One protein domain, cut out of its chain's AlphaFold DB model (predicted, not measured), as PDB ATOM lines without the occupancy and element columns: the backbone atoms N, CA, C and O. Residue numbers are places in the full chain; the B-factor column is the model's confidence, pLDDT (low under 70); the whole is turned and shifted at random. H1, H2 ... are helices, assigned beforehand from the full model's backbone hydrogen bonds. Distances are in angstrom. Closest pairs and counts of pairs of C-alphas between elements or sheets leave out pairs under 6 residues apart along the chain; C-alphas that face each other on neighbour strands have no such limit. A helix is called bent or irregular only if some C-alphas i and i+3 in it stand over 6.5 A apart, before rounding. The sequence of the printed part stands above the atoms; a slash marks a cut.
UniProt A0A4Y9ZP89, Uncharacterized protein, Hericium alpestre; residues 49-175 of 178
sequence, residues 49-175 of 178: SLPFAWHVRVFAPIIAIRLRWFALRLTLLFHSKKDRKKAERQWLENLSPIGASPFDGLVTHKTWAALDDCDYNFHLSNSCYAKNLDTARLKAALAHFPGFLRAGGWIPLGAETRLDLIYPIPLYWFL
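AT A GLANCE: This is residues 49 to 175 of the 178 residues of an uncharacterized protein of Hericium alpestre (UniProt A0A4Y9ZP89). A long, loose body of helices and loops: H1 and H2 make an open V at one end, joined by the turn at residues 76 to 80, and H3 stretches from the open side of that V toward the other end, crossing close by the first part of H1. Short H4 sits where H2 and H3 end, and the long loops 96 to 125 and 151 to 175 run back past H3, with the turn round Asn 121 at the far end. The printed part has 127 residues with four named helices, H1, H2, H3 and H4 along the chain, and no named strand; the class is all helix, with 62 of the 127 residues in named elements, under half. The whole is loose, with a radius of gyration of the C-alphas of 18.4 A, and spans 61 by 32 by 25 A.

HOW THE PARTS SIT: Start with H1, residues 53 to 75, and look at H3, residues 126 to 144: they touch, with H1 residues 54 to 62 alone, and the closest C-alphas, those of Val 58 and Thr 135, are 4.5 A apart. Their lines stand at a shallow tilt of 23 degrees and run the same way. H1 has a kink of 54 degrees near residue 61, and H3 one of 25 degrees near residue 135. Next find H2, residues 81 to 95, close to H1 but not clearly touching: the closest C-alphas, those of Leu 72 and Glu 88, are 8.0 A apart, and the helices run opposite ways at a steep tilt of 37 degrees, only just past shallow. At H4, residues 146 to 150, the closest C-alphas to H2, those of Leu 95 and Pro 146, are 6.9 A apart: close but not clearly touching. H1 and H4 are apart. In H2 every O i to N i+4 pair is within hydrogen-bond range; in H1 it is 17 of 19, in H3 13 of 15, and in H4 0 of 1, beside 1 of 2 O i to N i+3 pairs.

IN THESE COORDINATES: Find C-alpha 53 at (165.081, -41.415, 189.298); from there H1 runs 31.3 A to Thr 75, and it is irregular, with C-alphas 58 and 61 7.2 A apart. H2 is 21.3 A long. H3 begins at C-alpha 126 at (156.964, -58.100, 185.822) and is 27.6 A long. H4 ends at C-alpha 150 at (153.134, -34.144, 208.619).

THE WHOLE: Look for the two C-alphas farthest apart at Ser 80 and Asn 121, 60.9 A. The printed part has no cut; the link from H2 to H3 is long, with 30 residues. Confidence is under 70 at residues 158 to 161, 172 and 174 to 175.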
ATOM      1  N   SER A  49     165.741 -45.124 184.760       79.50
ATOM      2  CA  SER A  49     166.378 -46.214 185.501       79.50
ATOM      3  C   SER A  49     167.711 -45.796 186.132       79.50
ATOM      4  O   SER A  49     168.399 -46.614 186.737       79.50
ATOM      5  N   LEU A  50     168.052 -44.505 186.062       83.56
ATOM      6  CA  LEU A  50     169.179 -43.945 186.800       83.56
ATOM      7  C   LEU A  50     168.971 -44.059 188.318       83.56
ATOM      8  O   LEU A  50     167.833 -43.945 188.803       83.56
ATOM      9  N   PRO A  51     170.063 -44.204 189.098       74.31
ATOM     10  CA  PRO A  51     169.986 -44.038 190.542       74.31
ATOM     11  C   PRO A  51     169.351 -42.671 190.840       74.31
ATOM     12  O   PRO A  51     169.609 -41.696 190.142       74.31
ATOM     13  N   PHE A  52     168.471 -42.615 191.841       80.88
ATOM     14  CA  PHE A  52     167.635 -41.454 192.209       80.88
ATOM     15  C   PHE A  52     166.400 -41.157 191.347       80.88
ATOM     16  O   PHE A  52     165.471 -40.540 191.871       80.88
ATOM     17  N   ALA A  53     166.288 -41.644 190.107       83.31
ATOM     18  CA  ALA A  53     165.081 -41.415 189.298       83.31
ATOM     19  C   ALA A  53     163.818 -41.994 189.967       83.31
ATOM     20  O   ALA A  53     162.758 -41.363 189.978       83.31
ATOM     21  N   TRP A  54     163.953 -43.162 190.606       82.19
ATOM     22  CA  TRP A  54     162.901 -43.753 191.437       82.19
ATOM     23  C   TRP A  54     162.510 -42.848 192.613       82.19
ATOM     24  O   TRP A  54     161.323 -42.625 192.826       82.19
ATOM     25  N   HIS A  55     163.481 -42.248 193.311       84.56
ATOM     26  CA  HIS A  55     163.208 -41.350 194.438       84.56
ATOM     27  C   HIS A  55     162.392 -40.147 193.971       84.56
ATOM     28  O   HIS A  55     161.368 -39.824 194.564       84.56
ATOM     29  N   VAL A  56     162.794 -39.515 192.865       85.25
ATOM     30  CA  VAL A  56     162.051 -38.379 192.308       85.25
ATOM     31  C   VAL A  56     160.622 -38.788 191.950       85.25
ATOM     32  O   VAL A  56     159.688 -38.064 192.287       85.25
ATOM     33  N   ARG A  57     160.430 -39.955 191.324       83.75
ATOM     34  CA  ARG A  57     159.104 -40.460 190.931       83.75
ATOM     35  C   ARG A  57     158.215 -40.743 192.139       83.75
ATOM     36  O   ARG A  57     157.084 -40.263 192.184       83.75
ATOM     37  N   VAL A  58     158.742 -41.471 193.120       85.19
ATOM     38  CA  VAL A  58     158.024 -41.836 194.344       85.19
ATOM     39  C   VAL A  58     157.698 -40.590 195.156       85.19
ATOM     40  O   VAL A  58     156.551 -40.413 195.546       85.19
ATOM     41  N   PHE A  59     158.648 -39.671 195.346       86.75
ATOM     42  CA  PHE A  59     158.440 -38.449 196.126       86.75
ATOM     43  C   PHE A  59     157.721 -37.327 195.365       86.75
ATOM     44  O   PHE A  59     157.333 -36.340 195.995       86.75
ATOM     45  N   ALA A  60     157.476 -37.455 194.057       86.94
ATOM     46  CA  ALA A  60     156.788 -36.434 193.263       86.94
ATOM     47  C   ALA A  60     155.441 -35.977 193.867       86.94
ATOM     48  O   ALA A  60     155.220 -34.766 193.934       86.94
ATOM     49  N   PRO A  61     154.561 -36.862 194.381       85.50
ATOM     50  CA  PRO A  61     153.329 -36.448 195.050       85.50
ATOM     51  C   PRO A  61     153.578 -35.606 196.313       85.50
ATOM     52  O   PRO A  61     152.873 -34.624 196.546       85.50
ATOM     53  N   ILE A  62     154.613 -35.931 197.101       86.25
ATOM     54  CA  ILE A  62     155.000 -35.148 198.287       86.25
ATOM     55  C   ILE A  62     155.508 -33.772 197.858       86.25
ATOM     56  O   ILE A  62     155.095 -32.753 198.420       86.25
ATOM     57  N   ILE A  63     156.390 -33.734 196.859       87.19
ATOM     58  CA  ILE A  63     156.945 -32.490 196.319       87.19
ATOM     59  C   ILE A  63     155.808 -31.604 195.800       87.19
ATOM     60  O   ILE A  63     155.753 -30.427 196.149       87.19
ATOM     61  N   ALA A  64     154.848 -32.165 195.062       88.75
ATOM     62  CA  ALA A  64     153.694 -31.431 194.553       88.75
ATOM     63  C   ALA A  64     152.858 -30.792 195.677       88.75
ATOM     64  O   ALA A  64     152.503 -29.615 195.587       88.75
ATOM     65  N   ILE A  65     152.580 -31.522 196.762       87.19
ATOM     66  CA  ILE A  65     151.851 -30.976 197.920       87.19
ATOM     67  C   ILE A  65     152.660 -29.869 198.609       87.19
ATOM     68  O   ILE A  65     152.102 -28.827 198.956       87.19
ATOM     69  N   ARG A  66     153.979 -30.043 198.762       88.25
ATOM     70  CA  ARG A  66     154.860 -29.015 199.343       88.25
ATOM     71  C   ARG A  66     154.921 -27.749 198.492       88.25
ATOM     72  O   ARG A  66     154.884 -26.656 199.049       88.25
ATOM     73  N   LEU A  67     154.968 -27.881 197.168       91.06
ATOM     74  CA  LEU A  67     154.926 -26.741 196.251       91.06
ATOM     75  C   LEU A  67     153.589 -25.999 196.347       91.06
ATOM     76  O   LEU A  67     153.584 -24.773 196.431       91.06
ATOM     77  N   ARG A  68     152.461 -26.720 196.428       90.94
ATOM     78  CA  ARG A  68     151.134 -26.116 196.659       90.94
ATOM     79  C   ARG A  68     151.071 -25.370 197.992       90.94
ATOM     80  O   ARG A  68     150.540 -24.265 198.050       90.94
ATOM     81  N   TRP A  69     151.643 -25.946 199.046       89.50
ATOM     82  CA  TRP A  69     151.746 -25.296 200.352       89.50
ATOM     83  C   TRP A  69     152.611 -24.030 200.306       89.50
ATOM     84  O   TRP A  69     152.252 -23.002 200.882       89.50
ATOM     85  N   PHE A  70     153.743 -24.078 199.605       92.19
ATOM     86  CA  PHE A  70     154.602 -22.912 199.421       92.19
ATOM     87  C   PHE A  70     153.889 -21.812 198.628       92.19
ATOM     88  O   PHE A  70     153.894 -20.662 199.058       92.19
ATOM     89  N   ALA A  71     153.194 -22.165 197.544       93.19
ATOM     90  CA  ALA A  71     152.378 -21.232 196.773       93.19
ATOM     91  C   ALA A  71     151.293 -20.571 197.640       93.19
ATOM     92  O   ALA A  71     151.175 -19.348 197.634       93.19
ATOM     93  N   LEU A  72     150.576 -21.345 198.466       92.19
ATOM     94  CA  LEU A  72     149.621 -20.796 199.434       92.19
ATOM     95  C   LEU A  72     150.299 -19.783 200.369       92.19
ATOM     96  O   LEU A  72     149.805 -18.671 200.551       92.19
ATOM     97  N   ARG A  73     151.463 -20.123 200.930       90.94
ATOM     98  CA  ARG A  73     152.210 -19.204 201.801       90.94
ATOM     99  C   ARG A  73     152.616 -17.917 201.095       90.94
ATOM    100  O   ARG A  73     152.516 -16.862 201.714       90.94
ATOM    101  N   LEU A  74     153.025 -17.995 199.828       93.00
ATOM    102  CA  LEU A  74     153.339 -16.818 199.019       93.00
ATOM    103  C   LEU A  74     152.110 -15.915 198.844       93.00
ATOM    104  O   LEU A  74     152.215 -14.708 199.048       93.00
ATOM    105  N   THR A  75     150.932 -16.485 198.563       92.06
ATOM    106  CA  THR A  75     149.686 -15.696 198.449       92.06
ATOM    107  C   THR A  75     149.275 -15.020 199.764       92.06
ATOM    108  O   THR A  75     148.620 -13.980 199.761       92.06
ATOM    109  N   LEU A  76     149.703 -15.570 200.904       92.38
ATOM    110  CA  LEU A  76     149.361 -15.087 202.242       92.38
ATOM    111  C   LEU A  76     150.416 -14.148 202.857       92.38
ATOM    112  O   LEU A  76     150.262 -13.765 204.018       92.38
ATOM    113  N   LEU A  77     151.472 -13.764 202.127       91.50
ATOM    114  CA  LEU A  77     152.576 -12.953 202.671       91.50
ATOM    115  C   LEU A  77     152.122 -11.599 203.236       91.50
ATOM    116  O   LEU A  77     152.609 -11.188 204.286       91.50
ATOM    117  N   PHE A  78     151.171 -10.942 202.569       92.88
ATOM    118  CA  PHE A  78     150.668  -9.614 202.947       92.88
ATOM    119  C   PHE A  78     149.394  -9.651 203.804       92.88
ATOM    120  O   PHE A  78     148.821  -8.608 204.107       92.88
ATOM    121  N   HIS A  79     148.936 -10.839 204.201       90.25
ATOM    122  CA  HIS A  79     147.724 -10.996 205.003       90.25
ATOM    123  C   HIS A  79     148.020 -10.912 206.507       90.25
ATOM    124  O   HIS A  79     149.119 -11.223 206.976       90.25
ATOM    125  N   SER A  80     147.005 -10.542 207.297       93.62
ATOM    126  CA  SER A  80     147.107 -10.532 208.759       93.62
ATOM    127  C   SER A  80     147.411 -11.931 209.309       93.62
ATOM    128  O   SER A  80     147.008 -12.954 208.748       93.62
ATOM    129  N   LYS A  81     148.073 -12.000 210.473       90.25
ATOM    130  CA  LYS A  81     148.390 -13.271 211.157       90.25
ATOM    131  C   LYS A  81     147.144 -14.138 211.378       90.25
ATOM    132  O   LYS A  81     147.238 -15.365 211.311       90.25
ATOM    133  N   LYS A  82     145.990 -13.510 211.640       93.19
ATOM    134  CA  LYS A  82     144.706 -14.196 211.848       93.19
ATOM    135  C   LYS A  82     144.213 -14.855 210.558       93.19
ATOM    136  O   LYS A  82     143.874 -16.039 210.576       93.19
ATOM    137  N   ASP A  83     144.253 -14.123 209.451       91.44
ATOM    138  CA  ASP A  83     143.783 -14.593 208.145       91.44
ATOM    139  C   ASP A  83     144.688 -15.688 207.594       91.44
ATOM    140  O   ASP A  83     144.201 -16.714 207.124       91.44
ATOM    141  N   ARG A  84     146.007 -15.548 207.780       90.62
ATOM    142  CA  ARG A  84     146.970 -16.597 207.433       90.62
ATOM    143  C   ARG A  84     146.667 -17.905 208.160       90.62
ATOM    144  O   ARG A  84     146.603 -18.953 207.529       90.62
ATOM    145  N   LYS A  85     146.426 -17.855 209.476       92.19
ATOM    146  CA  LYS A  85     146.108 -19.054 210.271       92.19
ATOM    147  C   LYS A  85     144.781 -19.692 209.844       92.19
ATOM    148  O   LYS A  85     144.670 -20.917 209.852       92.19
ATOM    149  N   LYS A  86     143.788 -18.877 209.470       94.06
ATOM    150  CA  LYS A  86     142.501 -19.353 208.947       94.06
ATOM    151  C   LYS A  86     142.679 -20.057 207.598       94.06
ATOM    152  O   LYS A  86     142.204 -21.177 207.449       94.06
ATOM    153  N   ALA A  87     143.404 -19.444 206.665       92.00
ATOM    154  CA  ALA A  87     143.659 -20.008 205.342       92.00
ATOM    155  C   ALA A  87     144.496 -21.297 205.404       92.00
ATOM    156  O   ALA A  87     144.170 -22.277 204.740       92.00
ATOM    157  N   GLU A  88     145.532 -21.340 206.252       90.94
ATOM    158  CA  GLU A  88     146.323 -22.556 206.481       90.94
ATOM    159  C   GLU A  88     145.464 -23.705 207.030       90.94
ATOM    160  O   GLU A  88     145.614 -24.847 206.596       90.94
ATOM    161  N   ARG A  89     144.556 -23.410 207.968       89.50
ATOM    162  CA  ARG A  89     143.631 -24.407 208.521       89.50
ATOM    163  C   ARG A  89     142.662 -24.917 207.460       89.50
ATOM    164  O   ARG A  89     142.566 -26.123 207.279       89.50
ATOM    165  N   GLN A  90     142.020 -24.007 206.734       91.19
ATOM    166  CA  GLN A  90     141.067 -24.359 205.684       91.19
ATOM    167  C   GLN A  90     141.727 -25.205 204.587       91.19
ATOM    168  O   GLN A  90     141.136 -26.163 204.104       91.19
ATOM    169  N   TRP A  91     142.977 -24.906 204.223       90.75
ATOM    170  CA  TRP A  91     143.720 -25.722 203.263       90.75
ATOM    171  C   TRP A  91     143.956 -27.155 203.762       90.75
ATOM    172  O   TRP A  91     143.805 -28.099 202.991       90.75
ATOM    173  N   LEU A  92     144.298 -27.331 205.043       87.25
ATOM    174  CA  LEU A  92     144.497 -28.657 205.646       87.25
ATOM    175  C   LEU A  92     143.188 -29.448 205.767       87.25
ATOM    176  O   LEU A  92     143.185 -30.658 205.536       87.25
ATOM    177  N   GLU A  93     142.098 -28.768 206.123       86.94
ATOM    178  CA  GLU A  93     140.755 -29.351 206.189       86.94
ATOM    179  C   GLU A  93     140.306 -29.813 204.802       86.94
ATOM    180  O   GLU A  93     139.907 -30.960 204.652       86.94
ATOM    181  N   ASN A  94     140.494 -28.986 203.769       87.25
ATOM    182  CA  ASN A  94     140.163 -29.340 202.386       87.25
ATOM    183  C   ASN A  94     141.011 -30.495 201.829       87.25
ATOM    184  O   ASN A  94     140.583 -31.185 200.908       87.25
ATOM    185  N   LEU A  95     142.236 -30.671 202.331       85.44
ATOM    186  CA  LEU A  95     143.117 -31.758 201.903       85.44
ATOM    187  C   LEU A  95     142.710 -33.100 202.523       85.44
ATOM    188  O   LEU A  95     142.996 -34.146 201.945       85.44
ATOM    189  N   SER A  96     142.083 -33.074 203.698       82.31
ATOM    190  CA  SER A  96     141.713 -34.274 204.445       82.31
ATOM    191  C   SER A  96     140.299 -34.708 204.049       82.31
ATOM    192  O   SER A  96     139.373 -33.914 204.189       82.31
ATOM    193  N   PRO A  97     140.082 -35.954 203.598       78.81
ATOM    194  CA  PRO A  97     138.744 -36.445 203.275       78.81
ATOM    195  C   PRO A  97     137.965 -36.762 204.565       78.81
ATOM    196  O   PRO A  97     137.780 -37.917 204.941       78.81
ATOM    197  N   ILE A  98     137.547 -35.724 205.294       78.06
ATOM    198  CA  ILE A  98     136.800 -35.865 206.548       78.06
ATOM    199  C   ILE A  98     135.398 -36.391 206.220       78.06
ATOM    200  O   ILE A  98     134.637 -35.741 205.510       78.06
ATOM    201  N   GLY A  99     135.057 -37.567 206.749       79.75
ATOM    202  CA  GLY A  99     133.736 -38.178 206.572       79.75
ATOM    203  C   GLY A  99     133.543 -38.958 205.267       79.75
ATOM    204  O   GLY A  99     132.453 -39.476 205.047       79.75
ATOM    205  N   ALA A 100     134.573 -39.085 204.422       82.19
ATOM    206  CA  ALA A 100     134.514 -39.981 203.269       82.19
ATOM    207  C   ALA A 100     134.660 -41.445 203.716       82.19
ATOM    208  O   ALA A 100     135.485 -41.762 204.577       82.19
ATOM    209  N   SER A 101     133.886 -42.341 203.105       83.19
ATOM    210  CA  SER A 101     134.041 -43.779 203.312       83.19
ATOM    211  C   SER A 101     135.400 -44.245 202.774       83.19
ATOM    212  O   SER A 101     135.765 -43.897 201.646       83.19
ATOM    213  N   PRO A 102     136.152 -45.070 203.523       76.75
ATOM    214  CA  PRO A 102     137.406 -45.638 203.036       76.75
ATOM    215  C   PRO A 102     137.199 -46.618 201.870       76.75
ATOM    216  O   PRO A 102     138.148 -46.886 201.141       76.75
ATOM    217  N   PHE A 103     135.981 -47.139 201.683       81.94
ATOM    218  CA  PHE A 103     135.658 -48.106 200.629       81.94
ATOM    219  C   PHE A 103     135.307 -47.451 199.288       81.94
ATOM    220  O   PHE A 103     135.412 -48.102 198.254       81.94
ATOM    221  N   ASP A 104     134.955 -46.164 199.296       80.56
ATOM    222  CA  ASP A 104     134.560 -45.430 198.084       80.56
ATOM    223  C   ASP A 104     135.759 -44.732 197.414       80.56
ATOM    224  O   ASP A 104     135.660 -44.185 196.315       80.56
ATOM    225  N   GLY A 105     136.916 -44.721 198.084       75.62
ATOM    226  CA  GLY A 105     138.111 -44.025 197.628       75.62
ATOM    227  C   GLY A 105     138.900 -44.819 196.591       75.62
ATOM    228  O   GLY A 105     139.626 -45.746 196.936       75.62
ATOM    229  N   LEU A 106     138.846 -44.393 195.327       84.12
ATOM    230  CA  LEU A 106     139.730 -44.897 194.275       84.12
ATOM    231  C   LEU A 106     140.894 -43.927 194.031       84.12
ATOM    232  O   LEU A 106     140.693 -42.767 193.665       84.12
ATOM    233  N   VAL A 107     142.133 -44.410 194.174       85.12
ATOM    234  CA  VAL A 107     143.339 -43.632 193.858       85.12
ATOM    235  C   VAL A 107     144.044 -44.219 192.643       85.12
ATOM    236  O   VAL A 107     144.740 -45.227 192.722       85.12
ATOM    237  N   THR A 108     143.917 -43.539 191.507       85.69
ATOM    238  CA  THR A 108     144.544 -43.967 190.249       85.69
ATOM    239  C   THR A 108     145.940 -43.365 190.084       85.69
ATOM    240  O   THR A 108     146.141 -42.155 190.260       85.69
ATOM    241  N   HIS A 109     146.917 -44.181 189.685       84.50
ATOM    242  CA  HIS A 109     148.238 -43.730 189.246       84.50
ATOM    243  C   HIS A 109     148.404 -44.007 187.749       84.50
ATOM    244  O   HIS A 109     148.459 -45.158 187.335       84.50
ATOM    245  N   LYS A 110     148.473 -42.941 186.943       83.44
ATOM    246  CA  LYS A 110     148.680 -43.041 185.496       83.44
ATOM    247  C   LYS A 110     150.171 -42.987 185.177       83.44
ATOM    248  O   LYS A 110     150.858 -42.052 185.592       83.44
ATOM    249  N   THR A 111     150.648 -43.965 184.418       82.56
ATOM    250  CA  THR A 111     151.997 -44.011 183.844       82.56
ATOM    251  C   THR A 111     151.934 -44.706 182.484       82.56
ATOM    252  O   THR A 111     150.940 -45.350 182.159       82.56
ATOM    253  N   TRP A 112     152.995 -44.567 181.697       81.88
ATOM    254  CA  TRP A 112     153.185 -45.258 180.426       81.88
ATOM    255  C   TRP A 112     154.352 -46.246 180.536       81.88
ATOM    256  O   TRP A 112     155.249 -46.057 181.370       81.88
ATOM    257  N   ALA A 113     154.318 -47.299 179.717       82.44
ATOM    258  CA  ALA A 113     155.387 -48.289 179.621       82.44
ATOM    259  C   ALA A 113     156.530 -47.734 178.762       82.44
ATOM    260  O   ALA A 113     156.398 -47.608 177.542       82.44
ATOM    261  N   ALA A 114     157.626 -47.356 179.418       80.31
ATOM    262  CA  ALA A 114     158.819 -46.861 178.752       80.31
ATOM    263  C   ALA A 114     159.717 -47.999 178.271       80.31
ATOM    264  O   ALA A 114     159.641 -49.110 178.783       80.31
ATOM    265  N   LEU A 115     160.580 -47.711 177.292       79.94
ATOM    266  CA  LEU A 115     161.477 -48.709 176.704       79.94
ATOM    267  C   LEU A 115     162.398 -49.355 177.748       79.94
ATOM    268  O   LEU A 115     162.701 -50.535 177.635       79.94
ATOM    269  N   ASP A 116     162.794 -48.606 178.781       81.56
ATOM    270  CA  ASP A 116     163.599 -49.109 179.900       81.56
ATOM    271  C   ASP A 116     162.810 -49.990 180.881       81.56
ATOM    272  O   ASP A 116     163.403 -50.750 181.640       81.56
ATOM    273  N   ASP A 117     161.481 -49.882 180.880       82.19
ATOM    274  CA  ASP A 117     160.595 -50.667 181.737       82.19
ATOM    275  C   ASP A 117     160.119 -51.969 181.027       82.19
ATOM    276  O   ASP A 117     159.504 -52.826 181.672       82.19
ATOM    277  N   CYS A 118     160.399 -52.136 179.725       83.50
ATOM    278  CA  CYS A 118     159.994 -53.288 178.911       83.50
ATOM    279  C   CYS A 118     161.066 -54.390 178.824       83.50
ATOM    280  O   CYS A 118     162.266 -54.129 178.877       83.50
ATOM    281  N   ASP A 119     160.622 -55.638 178.677       81.88
ATOM    282  CA  ASP A 119     161.476 -56.801 178.438       81.88
ATOM    283  C   ASP A 119     161.777 -57.012 176.936       81.88
ATOM    284  O   ASP A 119     161.381 -56.221 176.079       81.88
ATOM    285  N   TYR A 120     162.484 -58.099 176.602       78.06
ATOM    286  CA  TYR A 120     162.812 -58.465 175.215       78.06
ATOM    287  C   TYR A 120     161.574 -58.617 174.312       78.06
ATOM    288  O   TYR A 120     161.668 -58.414 173.104       78.06
ATOM    289  N   ASN A 121     160.408 -58.932 174.883       83.12
ATOM    290  CA  ASN A 121     159.165 -59.103 174.135       83.12
ATOM    291  C   ASN A 121     158.415 -57.778 173.925       83.12
ATOM    292  O   ASN A 121     157.271 -57.802 173.476       83.12
ATOM    293  N   PHE A 122     159.029 -56.635 174.259       81.56
ATOM    294  CA  PHE A 122     158.412 -55.305 174.221       81.56
ATOM    295  C   PHE A 122     157.148 -55.183 175.087       81.56
ATOM    296  O   PHE A 122     156.296 -54.322 174.846       81.56
ATOM    297  N   HIS A 123     157.043 -56.014 176.124       83.44
ATOM    298  CA  HIS A 123     156.004 -55.918 177.141       83.44
ATOM    299  C   HIS A 123     156.598 -55.395 178.445       83.44
ATOM    300  O   HIS A 123     157.791 -55.538 178.705       83.44
ATOM    301  N   LEU A 124     155.780 -54.751 179.277       82.88
ATOM    302  CA  LEU A 124     156.208 -54.270 180.587       82.88
ATOM    303  C   LEU A 124     156.725 -55.437 181.440       82.88
ATOM    304  O   LEU A 124     156.003 -56.410 181.665       82.88
ATOM    305  N   SER A 125     157.952 -55.316 181.950       82.75
ATOM    306  CA  SER A 125     158.554 -56.354 182.785       82.75
ATOM    307  C   SER A 125     157.783 -56.527 184.098       82.75
ATOM    308  O   SER A 125     157.323 -55.555 184.702       82.75
ATOM    309  N   ASN A 126     157.694 -57.764 184.593       81.50
ATOM    310  CA  ASN A 126     156.964 -58.100 185.822       81.50
ATOM    311  C   ASN A 126     157.444 -57.298 187.046       81.50
ATOM    312  O   ASN A 126     156.648 -56.919 187.904       81.50
ATOM    313  N   SER A 127     158.736 -56.980 187.120       79.06
ATOM    314  CA  SER A 127     159.302 -56.180 188.214       79.06
ATOM    315  C   SER A 127     158.900 -54.698 188.147       79.06
ATOM    316  O   SER A 127     158.807 -54.028 189.180       79.06
ATOM    317  N   CYS A 128     158.588 -54.175 186.957       80.75
ATOM    318  CA  CYS A 128     158.221 -52.773 186.762       80.75
ATOM    319  C   CYS A 128     156.827 -52.435 187.315       80.75
ATOM    320  O   CYS A 128     156.557 -51.276 187.643       80.75
ATOM    321  N   TYR A 129     155.957 -53.431 187.502       81.44
ATOM    322  CA  TYR A 129     154.680 -53.230 188.188       81.44
ATOM    323  C   TYR A 129     154.887 -52.850 189.658       81.44
ATOM    324  O   TYR A 129     154.304 -51.871 190.122       81.44
ATOM    325  N   ALA A 130     155.777 -53.552 190.369       82.31
ATOM    326  CA  ALA A 130     156.121 -53.225 191.755       82.31
ATOM    327  C   ALA A 130     156.774 -51.833 191.861       82.31
ATOM    328  O   ALA A 130     156.397 -51.032 192.718       82.31
ATOM    329  N   LYS A 131     157.666 -51.495 190.917       80.56
ATOM    330  CA  LYS A 131     158.291 -50.161 190.811       80.56
ATOM    331  C   LYS A 131     157.253 -49.032 190.739       80.56
ATOM    332  O   LYS A 131     157.408 -48.002 191.395       80.56
ATOM    333  N   ASN A 132     156.196 -49.202 189.943       83.75
ATOM    334  CA  ASN A 132     155.140 -48.193 189.806       83.75
ATOM    335  C   ASN A 132     154.143 -48.222 190.980       83.75
ATOM    336  O   ASN A 132     153.603 -47.176 191.358       83.75
ATOM    337  N   LEU A 133     153.944 -49.388 191.600       85.50
ATOM    338  CA  LEU A 133     153.078 -49.559 192.764       85.50
ATOM    339  C   LEU A 133     153.530 -48.715 193.963       85.50
ATOM    340  O   LEU A 133     152.679 -48.144 194.641       85.50
ATOM    341  N   ASP A 134     154.834 -48.559 194.200       86.94
ATOM    342  CA  ASP A 134     155.337 -47.712 195.295       86.94
ATOM    343  C   ASP A 134     154.868 -46.256 195.172       86.94
ATOM    344  O   ASP A 134     154.462 -45.628 196.155       86.94
ATOM    345  N   THR A 135     154.846 -45.729 193.945       85.69
ATOM    346  CA  THR A 135     154.357 -44.366 193.690       85.69
ATOM    347  C   THR A 135     152.845 -44.280 193.909       85.69
ATOM    348  O   THR A 135     152.355 -43.313 194.502       85.69
ATOM    349  N   ALA A 136     152.094 -45.299 193.476       87.69
ATOM    350  CA  ALA A 136     150.652 -45.378 193.698       87.69
ATOM    351  C   ALA A 136     150.303 -45.464 195.194       87.69
ATOM    352  O   ALA A 136     149.412 -44.753 195.657       87.69
ATOM    353  N   ARG A 137     151.054 -46.256 195.967       87.19
ATOM    354  CA  ARG A 137     150.901 -46.398 197.422       87.19
ATOM    355  C   ARG A 137     151.142 -45.095 198.155       87.19
ATOM    356  O   ARG A 137     150.316 -44.695 198.970       87.19
ATOM    357  N   LEU A 138     152.238 -44.407 197.842       87.81
ATOM    358  CA  LEU A 138     152.520 -43.123 198.469       87.81
ATOM    359  C   LEU A 138     151.451 -42.082 198.109       87.81
ATOM    360  O   LEU A 138     151.013 -41.323 198.974       87.81
ATOM    361  N   LYS A 139     150.974 -42.080 196.857       88.31
ATOM    362  CA  LYS A 139     149.852 -41.231 196.436       88.31
ATOM    363  C   LYS A 139     148.569 -41.555 197.210       88.31
ATOM    364  O   LYS A 139     147.893 -40.628 197.648       88.31
ATOM    365  N   ALA A 140     148.249 -42.833 197.400       87.56
ATOM    366  CA  ALA A 140     147.071 -43.259 198.149       87.56
ATOM    367  C   ALA A 140     147.168 -42.868 199.625       87.56
ATOM    368  O   ALA A 140     146.252 -42.259 200.173       87.56
ATOM    369  N   ALA A 141     148.311 -43.117 200.255       86.44
ATOM    370  CA  ALA A 141     148.517 -42.752 201.646       86.44
ATOM    371  C   ALA A 141     148.461 -41.232 201.874       86.44
ATOM    372  O   ALA A 141     147.947 -40.788 202.894       86.44
ATOM    373  N   LEU A 142     148.915 -40.425 200.912       86.56
ATOM    374  CA  LEU A 142     148.741 -38.971 200.950       86.56
ATOM    375  C   LEU A 142     147.285 -38.529 200.794       86.56
ATOM    376  O   LEU A 142     146.902 -37.528 201.395       86.56
ATOM    377  N   ALA A 143     146.498 -39.237 199.983       85.81
ATOM    378  CA  ALA A 143     145.088 -38.925 199.771       85.81
ATOM    379  C   ALA A 143     144.243 -39.255 201.010       85.81
ATOM    380  O   ALA A 143     143.399 -38.457 201.404       85.81
ATOM    381  N   HIS A 144     144.495 -40.399 201.650       85.12
ATOM    382  CA  HIS A 144     143.736 -40.836 202.825       85.12
ATOM    383  C   HIS A 144     144.272 -40.257 204.141       85.12
ATOM    384  O   HIS A 144     143.496 -39.959 205.045       85.12
ATOM    385  N   PHE A 145     145.590 -40.062 204.253       84.12
ATOM    386  CA  PHE A 145     146.257 -39.668 205.499       84.12
ATOM    387  C   PHE A 145     147.228 -38.484 205.315       84.12
ATOM    388  O   PHE A 145     148.403 -38.573 205.693       84.12
ATOM    389  N   PRO A 146     146.772 -37.325 204.803       81.69
ATOM    390  CA  PRO A 146     147.651 -36.175 204.565       81.69
ATOM    391  C   PRO A 146     148.298 -35.633 205.851       81.69
ATOM    392  O   PRO A 146     149.426 -35.137 205.830       81.69
ATOM    393  N   GLY A 147     147.609 -35.751 206.991       80.06
ATOM    394  CA  GLY A 147     148.122 -35.333 208.296       80.06
ATOM    395  C   GLY A 147     149.186 -36.266 208.883       80.06
ATOM    396  O   GLY A 147     150.048 -35.800 209.627       80.06
ATOM    397  N   PHE A 148     149.174 -37.555 208.524       81.88
ATOM    398  CA  PHE A 148     150.045 -38.573 209.125       81.88
ATOM    399  C   PHE A 148     151.522 -38.313 208.822       81.88
ATOM    400  O   PHE A 148     152.343 -38.246 209.734       81.88
ATOM    401  N   LEU A 149     151.856 -38.042 207.557       76.19
ATOM    402  CA  LEU A 149     153.231 -37.712 207.165       76.19
ATOM    403  C   LEU A 149     153.712 -36.376 207.746       76.19
ATOM    404  O   LEU A 149     154.900 -36.197 208.005       76.19
ATOM    405  N   ARG A 150     152.800 -35.424 207.979       75.94
ATOM    406  CA  ARG A 150     153.134 -34.144 208.619       75.94
ATOM    407  C   ARG A 150     153.405 -34.305 210.116       75.94
ATOM    408  O   ARG A 150     154.228 -33.571 210.653       75.94
ATOM    409  N   ALA A 151     152.740 -35.251 210.772       81.00
ATOM    410  CA  ALA A 151     152.965 -35.584 212.177       81.00
ATOM    411  C   ALA A 151     154.272 -36.369 212.420       81.00
ATOM    412  O   ALA A 151     154.556 -36.729 213.556       81.00
ATOM    413  N   GLY A 152     155.069 -36.622 211.374       77.94
ATOM    414  CA  GLY A 152     156.287 -37.433 211.453       77.94
ATOM    415  C   GLY A 152     156.044 -38.927 211.241       77.94
ATOM    416  O   GLY A 152     156.963 -39.720 211.423       77.94
ATOM    417  N   GLY A 153     154.831 -39.316 210.839       79.50
ATOM    418  CA  GLY A 153     154.513 -40.689 210.476       79.50
ATOM    419  C   GLY A 153     155.363 -41.170 209.302       79.50
ATOM    420  O   GLY A 153     155.673 -40.412 208.380       79.50
ATOM    421  N   TRP A 154     155.744 -42.441 209.346       76.50
ATOM    422  CA  TRP A 154     156.481 -43.113 208.282       76.50
ATOM    423  C   TRP A 154     155.589 -44.138 207.601       76.50
ATOM    424  O   TRP A 154     154.839 -44.856 208.259       76.50
ATOM    425  N   ILE A 155     155.687 -44.208 206.275       77.31
ATOM    426  CA  ILE A 155     154.993 -45.210 205.471       77.31
ATOM    427  C   ILE A 155     156.066 -46.134 204.904       77.31
ATOM    428  O   ILE A 155     156.863 -45.674 204.082       77.31
ATOM    429  N   PRO A 156     156.121 -47.408 205.325       71.75
ATOM    430  CA  PRO A 156     157.035 -48.359 204.719       71.75
ATOM    431  C   PRO A 156     156.607 -48.606 203.266       71.75
ATOM    432  O   PRO A 156     155.509 -49.089 202.991       71.75
ATOM    433  N   LEU A 157     157.480 -48.239 202.330       70.38
ATOM    434  CA  LEU A 157     157.364 -48.566 200.910       70.38
ATOM    435  C   LEU A 157     158.243 -49.801 200.673       70.38
ATOM    436  O   LEU A 157     159.382 -49.819 201.133       70.38
ATOM    437  N   GLY A 158     157.711 -50.845 200.031       60.62
ATOM    438  CA  GLY A 158     158.428 -52.117 199.834       60.62
ATOM    439  C   GLY A 158     157.756 -53.375 200.398       60.62
ATOM    440  O   GLY A 158     158.408 -54.407 200.501       60.62
ATOM    441  N   ALA A 159     156.469 -53.329 200.760       58.69
ATOM    442  CA  ALA A 159     155.746 -54.539 201.154       58.69
ATOM    443  C   ALA A 159     155.658 -55.542 199.988       58.69
ATOM    444  O   ALA A 159     155.278 -55.158 198.870       58.69
ATOM    445  N   GLU A 160     155.957 -56.813 200.275       57.91
ATOM    446  CA  GLU A 160     155.791 -57.949 199.364       57.91
ATOM    447  C   GLU A 160     154.364 -57.955 198.823       57.91
ATOM    448  O   GLU A 160     153.386 -58.035 199.566       57.91
ATOM    449  N   THR A 161     154.235 -57.783 197.511       67.75
ATOM    450  CA  THR A 161     152.928 -57.713 196.863       67.75
ATOM    451  C   THR A 161     152.847 -58.805 195.834       67.75
ATOM    452  O   THR A 161     153.637 -58.838 194.892       67.75
ATOM    453  N   ARG A 162     151.858 -59.674 196.003       74.56
ATOM    454  CA  ARG A 162     151.456 -60.581 194.944       74.56
ATOM    455  C   ARG A 162     150.693 -59.780 193.894       74.56
ATOM    456  O   ARG A 162     149.680 -59.156 194.201       74.56
ATOM    457  N   LEU A 163     151.212 -59.787 192.676       76.44
ATOM    458  CA  LEU A 163     150.576 -59.189 191.513       76.44
ATOM    459  C   LEU A 163     150.118 -60.325 190.605       76.44
ATOM    460  O   LEU A 163     150.951 -61.076 190.099       76.44
ATOM    461  N   ASP A 164     148.809 -60.452 190.414       77.69
ATOM    462  CA  ASP A 164     148.246 -61.381 189.441       77.69
ATOM    463  C   ASP A 164     148.078 -60.632 188.106       77.69
ATOM    464  O   ASP A 164     147.293 -59.690 187.981       77.69
ATOM    465  N   LEU A 165     148.890 -61.009 187.120       75.94
ATOM    466  CA  LEU A 165     148.970 -60.360 185.812       75.94
ATOM    467  C   LEU A 165     148.033 -61.071 184.835       75.94
ATOM    468  O   LEU A 165     148.257 -62.232 184.500       75.94
ATOM    469  N   ILE A 166     146.989 -60.377 184.381       77.75
ATOM    470  CA  ILE A 166     145.968 -60.959 183.492       77.75
ATOM    471  C   ILE A 166     146.338 -60.754 182.016       77.75
ATOM    472  O   ILE A 166     146.190 -61.669 181.212       77.75
ATOM    473  N   TYR A 167     146.857 -59.572 181.662       77.19
ATOM    474  CA  TYR A 167     147.230 -59.222 180.290       77.19
ATOM    475  C   TYR A 167     148.583 -58.502 180.241       77.19
ATOM    476  O   TYR A 167     148.867 -57.688 181.124       77.19
ATOM    477  N   PRO A 168     149.413 -58.763 179.214       74.94
ATOM    478  CA  PRO A 168     150.665 -58.046 179.024       74.94
ATOM    479  C   PRO A 168     150.398 -56.613 178.546       74.94
ATOM    480  O   PRO A 168     149.574 -56.380 177.663       74.94
ATOM    481  N   ILE A 169     151.114 -55.645 179.119       79.12
ATOM    482  CA  ILE A 169     151.040 -54.237 178.708       79.12
ATOM    483  C   ILE A 169     152.126 -53.981 177.654       79.12
ATOM    484  O   ILE A 169     153.304 -54.152 177.981       79.12
ATOM    485  N   PRO A 170     151.780 -53.570 176.419       80.44
ATOM    486  CA  PRO A 170     152.767 -53.304 175.380       80.44
ATOM    487  C   PRO A 170     153.489 -51.969 175.582       80.44
ATOM    488  O   PRO A 170     153.013 -51.054 176.265       80.44
ATOM    489  N   LEU A 171     154.660 -51.860 174.961       75.62
ATOM    490  CA  LEU A 171     155.466 -50.646 174.916       75.62
ATOM    491  C   LEU A 171     154.641 -49.430 174.441       75.62
ATOM    492  O   LEU A 171     153.884 -49.519 173.478       75.62
ATOM    493  N   TYR A 172     154.809 -48.285 175.114       69.12
ATOM    494  CA  TYR A 172     154.070 -47.032 174.874       69.12
ATOM    495  C   TYR A 172     152.549 -47.098 175.076       69.12
ATOM    496  O   TYR A 172     151.846 -46.149 174.726       69.12
ATOM    497  N   TRP A 173     152.025 -48.158 175.694       70.56
ATOM    498  CA  TRP A 173     150.617 -48.188 176.067       70.56
ATOM    499  C   TRP A 173     150.321 -47.186 177.189       70.56
ATOM    500  O   TRP A 173     151.002 -47.154 178.223       70.56
ATOM    501  N   PHE A 174     149.282 -46.377 176.988       68.25
ATOM    502  CA  PHE A 174     148.739 -45.487 178.004       68.25
ATOM    503  C   PHE A 174     147.662 -46.231 178.785       68.25
ATOM    504  O   PHE A 174     146.664 -46.680 178.228       68.25
ATOM    505  N   LEU A 175     147.858 -46.356 180.096       59.34
ATOM    506  CA  LEU A 175     146.800 -46.802 180.995       59.34
ATOM    507  C   LEU A 175     145.821 -45.641 181.199       59.34
ATOM    508  O   LEU A 175     145.943 -44.880 182.165       59.34
TER     509      LEU A 175